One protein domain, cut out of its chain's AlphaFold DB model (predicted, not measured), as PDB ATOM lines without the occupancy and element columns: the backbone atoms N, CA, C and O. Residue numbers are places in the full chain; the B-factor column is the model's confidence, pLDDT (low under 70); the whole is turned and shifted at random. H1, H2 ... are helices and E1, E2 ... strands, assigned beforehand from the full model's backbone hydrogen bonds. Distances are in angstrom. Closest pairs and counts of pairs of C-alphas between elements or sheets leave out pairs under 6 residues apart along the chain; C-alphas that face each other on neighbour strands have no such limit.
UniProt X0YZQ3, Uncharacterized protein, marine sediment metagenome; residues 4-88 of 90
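This is residues 4 to 88 of the 90 residues of an uncharacterized protein of marine sediment metagenome (UniProt X0YZQ3). Two long helices, H1 and H2, lie side by side as a helical hairpin that makes the longest axis, and at the end where H1 begins and H2 ends a small hairpin of two short strands, E1 and E2, sits across it. Between these strands the chain makes a long loop, residues 64 to 84, with no named element. The printed part has 85 residues, with two named helices followed by two named strands, H1 H2 E1 E2; the sheet is E1 - E2, antiparallel, and the class is mostly helix. The whole is only just compact, close to loose, with a radius of gyration of the C-alphas of 14.2 A, and it is elongated, spanning 42 by 23 by 18 A.

Find C-alpha 4 at (49.180, 9.338, 69.535); from there H1, residues 4 to 26, runs 32.7 A to C-alpha 26 at (21.397, -7.704, 72.713). After a tight link of 4 residues, H2 takes residues 31 to 57 and runs 39.0 A from its first to its last C-alpha. Three residues further on, look for E1 at residues 61 to 63, 7.1 A long. Then pass through residues 64 to 84 to reach E2, residues 85 to 87, 7.0 A long, whose last C-alpha is at (54.477, 12.484, 67.864).

Begin with the hairpin of H1 and H2: they touch, with 14 pairs of C-alphas within 8 A, and the closest C-alphas are those of Thr 26 and Tyr 33, 6.0 A apart. Their lines stand at a shallow tilt of 14 degrees, and they run opposite ways. In H1 and H2 every O i to N i+4 pair is within hydrogen-bond range. Now look at Ala 4 in H1: its C-alpha is 5.5 A from that of Cys 86, the closest C-alphas of H1 and E2. In H2, the C-alpha of Leu 55 is 5.4 A from that of Ser 61, the closest C-alphas of H2 and E1. E1 and E2 form a hairpin of antiparallel neighbours, with 141 degrees between their directions. Across it, N 62 and O 86 are 2.9 A apart, as are N 86 and O 62, both within hydrogen-bond range; the C-alphas of residues 61 and 87 face each other at 4.3 A.

The two C-alphas farthest apart are those of Ser 30 and Lys 59, 43.1 A, while the first and last printed C-alphas, of Ala 4 and Arg 88, are 9.8 A apart. The printed part has no cut. The links from H1 to H2 and from H2 to E1 are tight, and the link from E1 to E2, 21 residues, is long. The mean pLDDT of the printed part is 90.6; look at residues 73 to 74 for the two that are under 70.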
ATOM      1  N   ALA A   4      50.438   9.249  70.265       86.69
ATOM      2  CA  ALA A   4      49.180   9.338  69.535       86.69
ATOM      3  C   ALA A   4      48.672   7.968  69.054       86.69
ATOM      4  O   ALA A   4      47.484   7.660  69.171       86.69
ATOM      5  N   ARG A   5      49.584   7.109  68.579       89.69
ATOM      6  CA  ARG A   5      49.283   5.722  68.200       89.69
ATOM      7  C   ARG A   5      48.806   4.903  69.399       89.69
ATOM      8  O   ARG A   5      47.795   4.216  69.296       89.69
ATOM      9  N   ASN A   6      49.512   4.970  70.525       91.25
ATOM     10  CA  ASN A   6      49.190   4.173  71.709       91.25
ATOM     11  C   ASN A   6      47.835   4.564  72.306       91.25
ATOM     12  O   ASN A   6      47.003   3.695  72.557       91.25
ATOM     13  N   VAL A   7      47.584   5.866  72.453       91.69
ATOM     14  CA  VAL A   7      46.295   6.402  72.909       91.69
ATOM     15  C   VAL A   7      45.170   5.942  71.986       91.69
ATOM     16  O   VAL A   7      44.142   5.462  72.464       91.69
ATOM     17  N   PHE A   8      45.365   6.038  70.669       91.19
ATOM     18  CA  PHE A   8      44.365   5.611  69.697       91.19
ATOM     19  C   PHE A   8      44.042   4.118  69.806       91.19
ATOM     20  O   PHE A   8      42.878   3.747  69.947       91.19
ATOM     21  N   LEU A   9      45.064   3.257  69.787       90.94
ATOM     22  CA  LEU A   9      44.887   1.805  69.844       90.94
ATOM     23  C   LEU A   9      44.271   1.348  71.171       90.94
ATOM     24  O   LEU A   9      43.423   0.458  71.171       90.94
ATOM     25  N   MET A  10      44.643   1.980  72.286       94.44
ATOM     26  CA  MET A  10      44.049   1.708  73.595       94.44
ATOM     27  C   MET A  10      42.552   2.036  73.607       94.44
ATOM     28  O   MET A  10      41.747   1.195  74.003       94.44
ATOM     29  N   ASN A  11      42.163   3.212  73.104       94.12
ATOM     30  CA  ASN A  11      40.754   3.606  73.017       94.12
ATOM     31  C   ASN A  11      39.961   2.707  72.059       94.12
ATOM     32  O   ASN A  11      38.846   2.310  72.383       94.12
ATOM     33  N   LEU A  12      40.541   2.311  70.922       92.31
ATOM     34  CA  LEU A  12      39.911   1.340  70.024       92.31
ATOM     35  C   LEU A  12      39.688  -0.016  70.697       92.31
ATOM     36  O   LEU A  12      38.655  -0.644  70.475       92.31
ATOM     37  N   ASN A  13      40.641  -0.483  71.504       94.88
ATOM     38  CA  ASN A  13      40.504  -1.741  72.230       94.88
ATOM     39  C   ASN A  13      39.394  -1.663  73.289       94.88
ATOM     40  O   ASN A  13      38.570  -2.568  73.378       94.88
ATOM     41  N   ILE A  14      39.335  -0.564  74.048       96.75
ATOM     42  CA  ILE A  14      38.265  -0.312  75.026       96.75
ATOM     43  C   ILE A  14      36.904  -0.282  74.322       96.75
ATOM     44  O   ILE A  14      35.997  -1.008  74.718       96.75
ATOM     45  N   MET A  15      36.788   0.480  73.232       95.62
ATOM     46  CA  MET A  15      35.569   0.565  72.428       95.62
ATOM     47  C   MET A  15      35.106  -0.822  71.965       95.62
ATOM     48  O   MET A  15      33.947  -1.172  72.157       95.62
ATOM     49  N   LYS A  16      36.010  -1.644  71.412       95.50
ATOM     50  CA  LYS A  16      35.690  -3.017  70.984       95.50
ATOM     51  C   LYS A  16      35.175  -3.877  72.136       95.50
ATOM     52  O   LYS A  16      34.146  -4.520  71.972       95.50
ATOM     53  N   LYS A  17      35.825  -3.833  73.304       97.38
ATOM     54  CA  LYS A  17      35.381  -4.582  74.492       97.38
ATOM     55  C   LYS A  17      33.980  -4.177  74.946       97.38
ATOM     56  O   LYS A  17      33.181  -5.049  75.270       97.38
ATOM     57  N   ILE A  18      33.662  -2.881  74.939       97.19
ATOM     58  CA  ILE A  18      32.313  -2.399  75.279       97.19
ATOM     59  C   ILE A  18      31.294  -2.920  74.257       97.19
ATOM     60  O   ILE A  18      30.248  -3.436  74.641       97.19
ATOM     61  N   LEU A  19      31.604  -2.847  72.960       96.12
ATOM     62  CA  LEU A  19      30.718  -3.372  71.918       96.12
ATOM     63  C   LEU A  19      30.511  -4.885  72.043       96.12
ATOM     64  O   LEU A  19      29.396  -5.354  71.848       96.12
ATOM     65  N   ASP A  20      31.545  -5.654  72.377       96.12
ATOM     66  CA  ASP A  20      31.408  -7.099  72.577       96.12
ATOM     67  C   ASP A  20      30.552  -7.430  73.814       96.12
ATOM     68  O   ASP A  20      29.738  -8.352  73.758       96.12
ATOM     69  N   LEU A  21      30.645  -6.640  74.891       96.19
ATOM     70  CA  LEU A  21      29.766  -6.772  76.061       96.19
ATOM     71  C   LEU A  21      28.295  -6.501  75.722       96.19
ATOM     72  O   LEU A  21      27.410  -7.210  76.195       96.19
ATOM     73  N   ILE A  22      28.023  -5.497  74.889       96.25
ATOM     74  CA  ILE A  22      26.653  -5.179  74.463       96.25
ATOM     75  C   ILE A  22      26.132  -6.253  73.515       96.25
ATOM     76  O   ILE A  22      25.018  -6.735  73.693       96.25
ATOM     77  N   ALA A  23      26.956  -6.697  72.566       94.94
ATOM     78  CA  ALA A  23      26.621  -7.794  71.664       94.94
ATOM     79  C   ALA A  23      26.224  -9.073  72.412       94.94
ATOM     80  O   ALA A  23      25.314  -9.775  71.978       94.94
ATOM     81  N   PHE A  24      26.890  -9.361  73.534       94.88
ATOM     82  CA  PHE A  24      26.547 -10.482  74.407       94.88
ATOM     83  C   PHE A  24      25.147 -10.350  75.031       94.88
ATOM     84  O   PHE A  24      24.516 -11.360  75.329       94.88
ATOM     85  N   LYS A  25      24.645  -9.124  75.230       94.81
ATOM     86  CA  LYS A  25      23.329  -8.860  75.827       94.81
ATOM     87  C   LYS A  25      22.199  -8.701  74.815       94.81
ATOM     88  O   LYS A  25      21.082  -9.081  75.145       94.81
ATOM     89  N   THR A  26      22.461  -8.144  73.633       92.31
ATOM     90  CA  THR A  26      21.397  -7.704  72.713       92.31
ATOM     91  C   THR A  26      21.420  -8.355  71.325       92.31
ATOM     92  O   THR A  26      20.529  -8.054  70.545       92.31
ATOM     93  N   ASP A  27      22.376  -9.236  70.995       90.75
ATOM     94  CA  ASP A  27      22.669  -9.729  69.626       90.75
ATOM     95  C   ASP A  27      23.243  -8.637  68.694       90.75
ATOM     96  O   ASP A  27      22.735  -7.526  68.605       90.75
ATOM     97  N   LYS A  28      24.300  -8.957  67.929       91.75
ATOM     98  CA  LYS A  28      24.951  -8.035  66.972       91.75
ATOM     99  C   LYS A  28      24.042  -7.568  65.827       91.75
ATOM    100  O   LYS A  28      24.388  -6.605  65.138       91.75
ATOM    101  N   LYS A  29      22.936  -8.263  65.560       92.94
ATOM    102  CA  LYS A  29      21.991  -7.938  64.485       92.94
ATOM    103  C   LYS A  29      20.807  -7.093  64.954       92.94
ATOM    104  O   LYS A  29      20.116  -6.551  64.089       92.94
ATOM    105  N   SER A  30      20.591  -6.961  66.266       96.00
ATOM    106  CA  SER A  30      19.480  -6.176  66.805       96.00
ATOM    107  C   SER A  30      19.641  -4.687  66.530       96.00
ATOM    108  O   SER A  30      20.751  -4.170  66.357       96.00
ATOM    109  N   ASP A  31      18.512  -3.986  66.495       97.00
ATOM    110  CA  ASP A  31      18.507  -2.534  66.350       97.00
ATOM    111  C   ASP A  31      19.080  -1.843  67.595       97.00
ATOM    112  O   ASP A  31      19.828  -0.875  67.451       97.00
ATOM    113  N   ASP A  32      18.884  -2.424  68.783       96.69
ATOM    114  CA  ASP A  32      19.523  -1.984  70.028       96.69
ATOM    115  C   ASP A  32      21.048  -1.979  69.898       96.69
ATOM    116  O   ASP A  32      21.705  -0.973  70.176       96.69
ATOM    117  N   TYR A  33      21.642  -3.075  69.411       97.25
ATOM    118  CA  TYR A  33      23.087  -3.132  69.198       97.25
ATOM    119  C   TYR A  33      23.564  -2.081  68.193       97.25
ATOM    120  O   TYR A  33      24.602  -1.454  68.412       97.25
ATOM    121  N   LYS A  34      22.829  -1.871  67.092       97.06
ATOM    122  CA  LYS A  34      23.186  -0.859  66.083       97.06
ATOM    123  C   LYS A  34      23.168   0.544  66.683       97.06
ATOM    124  O   LYS A  34      24.122   1.291  66.456       97.06
ATOM    125  N   TYR A  35      22.145   0.865  67.474       97.12
ATOM    126  CA  TYR A  35      22.030   2.138  68.180       97.12
ATOM    127  C   TYR A  35      23.188   2.335  69.164       97.12
ATOM    128  O   TYR A  35      23.951   3.294  69.038       97.12
ATOM    129  N   TYR A  36      23.415   1.380  70.072       97.12
ATOM    130  CA  TYR A  36      24.528   1.454  71.021       97.12
ATOM    131  C   TYR A  36      25.880   1.581  70.321       97.12
ATOM    132  O   TYR A  36      26.730   2.373  70.729       97.12
ATOM    133  N   LYS A  37      26.089   0.815  69.247       96.25
ATOM    134  CA  LYS A  37      27.319   0.865  68.462       96.25
ATOM    135  C   LYS A  37      27.563   2.253  67.893       96.25
ATOM    136  O   LYS A  37      28.695   2.731  67.967       96.25
ATOM    137  N   GLN A  38      26.535   2.881  67.331       95.81
ATOM    138  CA  GLN A  38      26.628   4.235  66.802       95.81
ATOM    139  C   GLN A  38      27.025   5.229  67.898       95.81
ATOM    140  O   GLN A  38      28.022   5.930  67.730       95.81
ATOM    141  N   GLU A  39      26.325   5.226  69.033       97.38
ATOM    142  CA  GLU A  39      26.589   6.145  70.147       97.38
ATOM    143  C   GLU A  39      27.999   5.971  70.727       97.38
ATOM    144  O   GLU A  39      28.741   6.938  70.917       97.38
ATOM    145  N   ILE A  40      28.431   4.727  70.936       96.50
ATOM    146  CA  ILE A  40      29.760   4.412  71.475       96.50
ATOM    147  C   ILE A  40      30.868   4.833  70.513       96.50
ATOM    148  O   ILE A  40      31.878   5.404  70.939       96.50
ATOM    149  N   MET A  41      30.702   4.558  69.218       94.38
ATOM    150  CA  MET A  41      31.663   4.984  68.203       94.38
ATOM    151  C   MET A  41      31.729   6.512  68.128       94.38
ATOM    152  O   MET A  41      32.828   7.072  68.116       94.38
ATOM    153  N   GLU A  42      30.583   7.194  68.126       94.69
ATOM    154  CA  GLU A  42      30.515   8.654  68.061       94.69
ATOM    155  C   GLU A  42      31.197   9.304  69.267       94.69
ATOM    156  O   GLU A  42      32.075  10.157  69.091       94.69
ATOM    157  N   ALA A  43      30.888   8.838  70.479       95.62
ATOM    158  CA  ALA A  43      31.513   9.304  71.711       95.62
ATOM    159  C   ALA A  43      33.033   9.075  71.703       95.62
ATOM    160  O   ALA A  43      33.808   9.997  71.977       95.62
ATOM    161  N   THR A  44      33.476   7.873  71.322       94.56
ATOM    162  CA  THR A  44      34.904   7.517  71.273       94.56
ATOM    163  C   THR A  44      35.665   8.423  70.305       94.56
ATOM    164  O   THR A  44      36.683   9.017  70.667       94.56
ATOM    165  N   TYR A  45      35.167   8.586  69.077       92.12
ATOM    166  CA  TYR A  45      35.842   9.402  68.068       92.12
ATOM    167  C   TYR A  45      35.773  10.899  68.368       92.12
ATOM    168  O   TYR A  45      36.741  11.612  68.093       92.12
ATOM    169  N   SER A  46      34.675  11.387  68.947       93.06
ATOM    170  CA  SER A  46      34.551  12.784  69.376       93.06
ATOM    171  C   SER A  46      35.572  13.118  70.468       93.06
ATOM    172  O   SER A  46      36.293  14.116  70.366       93.06
ATOM    173  N   ASN A  47      35.729  12.237  71.458       94.56
ATOM    174  CA  ASN A  47      36.706  12.408  72.533       94.56
ATOM    175  C   ASN A  47      38.151  12.311  72.029       94.56
ATOM    176  O   ASN A  47      38.972  13.163  72.372       94.56
ATOM    177  N   LEU A  48      38.456  11.354  71.148       93.06
ATOM    178  CA  LEU A  48      39.771  11.265  70.503       93.06
ATOM    179  C   LEU A  48      40.097  12.521  69.688       93.06
ATOM    180  O   LEU A  48      41.222  13.012  69.748       93.06
ATOM    181  N   LYS A  49      39.122  13.085  68.966       92.19
ATOM    182  CA  LYS A  49      39.304  14.336  68.217       92.19
ATOM    183  C   LYS A  49      39.679  15.494  69.139       92.19
ATOM    184  O   LYS A  49      40.609  16.234  68.825       92.19
ATOM    185  N   LYS A  50      38.970  15.647  70.263       94.50
ATOM    186  CA  LYS A  50      39.260  16.681  71.270       94.50
ATOM    187  C   LYS A  50      40.655  16.495  71.868       94.50
ATOM    188  O   LYS A  50      41.415  17.454  71.940       94.50
ATOM    189  N   LEU A  51      41.007  15.262  72.231       94.25
ATOM    190  CA  LEU A  51      42.314  14.940  72.800       94.25
ATOM    191  C   LEU A  51      43.456  15.236  71.822       94.25
ATOM    192  O   LEU A  51      44.403  15.914  72.199       94.25
ATOM    193  N   PHE A  52      43.369  14.779  70.569       92.19
ATOM    194  CA  PHE A  52      44.431  15.024  69.590       92.19
ATOM    195  C   PHE A  52      44.578  16.493  69.225       92.19
ATOM    196  O   PHE A  52      45.701  16.950  69.051       92.19
ATOM    197  N   ARG A  53      43.474  17.248  69.178       93.00
ATOM    198  CA  ARG A  53      43.539  18.701  69.017       93.00
ATOM    199  C   ARG A  53      44.308  19.350  70.169       93.00
ATOM    200  O   ARG A  53      45.203  20.143  69.915       93.00
ATOM    201  N   LYS A  54      44.025  18.956  71.414       94.81
ATOM    202  CA  LYS A  54      44.764  19.462  72.577       94.81
ATOM    203  C   LYS A  54      46.247  19.079  72.521       94.81
ATOM    204  O   LYS A  54      47.103  19.915  72.749       94.81
ATOM    205  N   LEU A  55      46.575  17.838  72.160       92.19
ATOM    206  CA  LEU A  55      47.972  17.401  72.013       92.19
ATOM    207  C   LEU A  55      48.718  18.141  70.888       92.19
ATOM    208  O   LEU A  55      49.930  18.323  70.977       92.19
ATOM    209  N   GLU A  56      48.018  18.546  69.829       92.25
ATOM    210  CA  GLU A  56      48.557  19.384  68.753       92.25
ATOM    211  C   GLU A  56      48.790  20.830  69.215       92.25
ATOM    212  O   GLU A  56      49.870  21.375  68.981       92.25
ATOM    213  N   GLU A  57      47.835  21.418  69.942       94.44
ATOM    214  CA  GLU A  57      47.952  22.749  70.565       94.44
ATOM    215  C   GLU A  57      49.141  22.813  71.546       94.44
ATOM    216  O   GLU A  57      49.930  23.757  71.505       94.44
ATOM    217  N   GLU A  58      49.353  21.755  72.333       94.06
ATOM    218  CA  GLU A  58      50.490  21.595  73.258       94.06
ATOM    219  C   GLU A  58      51.805  21.193  72.557       94.06
ATOM    220  O   GLU A  58      52.813  20.924  73.210       94.06
ATOM    221  N   LYS A  59      51.823  21.116  71.218       92.50
ATOM    222  CA  LYS A  59      52.986  20.725  70.397       92.50
ATOM    223  C   LYS A  59      53.544  19.322  70.694       92.50
ATOM    224  O   LYS A  59      54.666  19.020  70.299       92.50
ATOM    225  N   ILE A  60      52.764  18.443  71.324       91.31
ATOM    226  CA  ILE A  60      53.136  17.049  71.628       91.31
ATOM    227  C   ILE A  60      52.950  16.151  70.394       91.31
ATOM    228  O   ILE A  60      53.722  15.217  70.156       91.31
ATOM    229  N   SER A  61      51.918  16.420  69.593       93.00
ATOM    230  CA  SER A  61      51.612  15.666  68.374       93.00
ATOM    231  C   SER A  61      51.399  16.567  67.168       93.00
ATOM    232  O   SER A  61      51.121  17.750  67.308       93.00
ATOM    233  N   GLU A  62      51.472  15.983  65.981       92.88
ATOM    234  CA  GLU A  62      51.180  16.645  64.714       92.88
ATOM    235  C   GLU A  62      50.393  15.715  63.784       92.88
ATOM    236  O   GLU A  62      50.341  14.492  63.980       92.88
ATOM    237  N   LYS A  63      49.768  16.294  62.755       91.25
ATOM    238  CA  LYS A  63      49.112  15.531  61.689       91.25
ATOM    239  C   LYS A  63      50.104  14.593  61.013       91.25
ATOM    240  O   LYS A  63      51.162  14.994  60.546       91.25
ATOM    241  N   CYS A  64      49.716  13.331  60.890       89.56
ATOM    242  CA  CYS A  64      50.501  12.357  60.155       89.56
ATOM    243  C   CYS A  64      50.307  12.546  58.645       89.56
ATOM    244  O   CYS A  64      49.175  12.602  58.157       89.56
ATOM    245  N   SER A  65      51.404  12.531  57.891       88.31
ATOM    246  CA  SER A  65      51.415  12.669  56.425       88.31
ATOM    247  C   SER A  65      50.669  11.561  55.672       88.31
ATOM    248  O   SER A  65      50.305  11.743  54.516       88.31
ATOM    249  N   CYS A  66      50.369  10.427  56.315       86.25
ATOM    250  CA  CYS A  66      49.633   9.317  55.692       86.25
ATOM    251  C   CYS A  66      48.164   9.635  55.335       86.25
ATOM    252  O   CYS A  66      47.483   8.810  54.717       86.25
ATOM    253  N   GLY A  67      47.630  10.780  55.778       80.88
ATOM    254  CA  GLY A  67      46.241  11.167  55.521       80.88
ATOM    255  C   GLY A  67      45.223  10.182  56.108       80.88
ATOM    256  O   GLY A  67      44.135  10.001  55.553       80.88
ATOM    257  N   ALA A  68      45.593   9.471  57.178       84.81
ATOM    258  CA  ALA A  68      44.663   8.650  57.939       84.81
ATOM    259  C   ALA A  68      43.696   9.540  58.725       84.81
ATOM    260  O   ALA A  68      44.051  10.615  59.205       84.81
ATOM    261  N   ASN A  69      42.459   9.078  58.854       79.50
ATOM    262  CA  ASN A  69      41.441   9.721  59.664       79.50
ATOM    263  C   ASN A  69      40.681   8.613  60.380       79.50
ATOM    264  O   ASN A  69      40.053   7.784  59.725       79.50
ATOM    265  N   PHE A  70      40.717   8.621  61.711       74.75
ATOM    266  CA  PHE A  70      40.116   7.567  62.524       74.75
ATOM    267  C   PHE A  70      38.601   7.381  62.313       74.75
ATOM    268  O   PHE A  70      38.082   6.333  62.681       74.75
ATOM    269  N   ARG A  71      37.890   8.339  61.691       75.62
ATOM    270  CA  ARG A  71      36.487   8.176  61.262       75.62
ATOM    271  C   ARG A  71      36.304   7.601  59.857       75.62
ATOM    272  O   ARG A  71      35.244   7.054  59.579       75.62
ATOM    273  N   LYS A  72      37.275   7.748  58.949       72.25
ATOM    274  CA  LYS A  72      37.116   7.425  57.513       72.25
ATOM    275  C   LYS A  72      37.777   6.101  57.113       72.25
ATOM    276  O   LYS A  72      38.321   5.980  56.020       72.25
ATOM    277  N   GLY A  73      37.704   5.108  57.994       61.50
ATOM    278  CA  GLY A  73      38.284   3.787  57.764       61.50
ATOM    279  C   GLY A  73      39.734   3.683  58.236       61.50
ATOM    280  O   GLY A  73      40.512   4.639  58.203       61.50
ATOM    281  N   TYR A  74      40.083   2.494  58.725       66.69
ATOM    282  CA  TYR A  74      41.410   2.201  59.245       66.69
ATOM    283  C   TYR A  74      42.437   2.185  58.107       66.69
ATOM    284  O   TYR A  74      42.333   1.378  57.186       66.69
ATOM    285  N   LYS A  75      43.455   3.045  58.194       74.56
ATOM    286  CA  LYS A  75      44.665   2.948  57.370       74.56
ATOM    287  C   LYS A  75      45.807   2.422  58.229       74.56
ATOM    288  O   LYS A  75      46.164   3.045  59.230       74.56
ATOM    289  N   SER A  76      46.393   1.300  57.819       73.88
ATOM    290  CA  SER A  76      47.617   0.789  58.434       73.88
ATOM    291  C   SER A  76      48.749   1.792  58.199       73.88
ATOM    292  O   SER A  76      49.132   2.060  57.064       73.88
ATOM    293  N   CYS A  77      49.254   2.391  59.275       84.12
ATOM    294  CA  CYS A  77      50.397   3.293  59.238       84.12
ATOM    295  C   CYS A  77      51.311   2.975  60.417       84.12
ATOM    296  O   CYS A  77      50.879   3.000  61.571       84.12
ATOM    297  N   ASN A  78      52.590   2.733  60.140       81.69
ATOM    298  CA  ASN A  78      53.568   2.374  61.168       81.69
ATOM    299  C   ASN A  78      53.803   3.497  62.192       81.69
ATOM    300  O   ASN A  78      54.174   3.221  63.332       81.69
ATOM    301  N   LEU A  79      53.535   4.751  61.821       85.31
ATOM    302  CA  LEU A  79      53.698   5.907  62.701       85.31
ATOM    303  C   LEU A  79      52.447   6.160  63.548       85.31
ATOM    304  O   LEU A  79      52.511   6.090  64.773       85.31
ATOM    305  N   CYS A  80      51.303   6.417  62.907       85.75
ATOM    306  CA  CYS A  80      50.082   6.833  63.606       85.75
ATOM    307  C   CYS A  80      49.154   5.671  64.002       85.75
ATOM    308  O   CYS A  80      48.217   5.861  64.774       85.75
ATOM    309  N   GLY A  81      49.366   4.464  63.467       83.00
ATOM    310  CA  GLY A  81      48.484   3.315  63.699       83.00
ATOM    311  C   GLY A  81      47.042   3.536  63.236       83.00
ATOM    312  O   GLY A  81      46.138   2.929  63.797       83.00
ATOM    313  N   GLY A  82      46.824   4.432  62.269       85.94
ATOM    314  CA  GLY A  82      45.502   4.806  61.760       85.94
ATOM    315  C   GLY A  82      44.847   6.000  62.465       85.94
ATOM    316  O   GLY A  82      43.773   6.421  62.041       85.94
ATOM    317  N   SER A  83      45.488   6.588  63.484       87.31
ATOM    318  CA  SER A  83      44.954   7.767  64.184       87.31
ATOM    319  C   SER A  83      44.999   9.044  63.334       87.31
ATOM    320  O   SER A  83      44.244   9.978  63.576       87.31
ATOM    321  N   GLY A  84      45.890   9.118  62.341       89.88
ATOM    322  CA  GLY A  84      46.142  10.359  61.602       89.88
ATOM    323  C   GLY A  84      46.998  11.379  62.356       89.88
ATOM    324  O   GLY A  84      47.195  12.477  61.845       89.88
ATOM    325  N   PHE A  85      47.539  11.018  63.524       90.56
ATOM    326  CA  PHE A  85      48.442  11.848  64.323       90.56
ATOM    327  C   PHE A  85      49.691  11.057  64.728       90.56
ATOM    328  O   PHE A  85      49.611   9.875  65.069       90.56
ATOM    329  N   CYS A  86      50.854  11.696  64.701       91.00
ATOM    330  CA  CYS A  86      52.115  11.145  65.198       91.00
ATOM    331  C   CYS A  86      52.749  12.101  66.208       91.00
ATOM    332  O   CYS A  86      52.356  13.262  66.301       91.00
ATOM    333  N   ASN A  87      53.697  11.604  67.001       90.88
ATOM    334  CA  ASN A  87      54.477  12.484  67.864       90.88
ATOM    335  C   ASN A  87      55.189  13.524  67.006       90.88
ATOM    336  O   ASN A  87      55.771  13.162  65.979       90.88
ATOM    337  N   ARG A  88      55.184  14.772  67.468       85.56
ATOM    338  CA  ARG A  88      56.014  15.803  66.865       85.56
ATOM    339  C   ARG A  88      57.477  15.407  67.053       85.56
ATOM    340  O   ARG A  88      57.877  15.020  68.155       85.56
TER     341      ARG A  88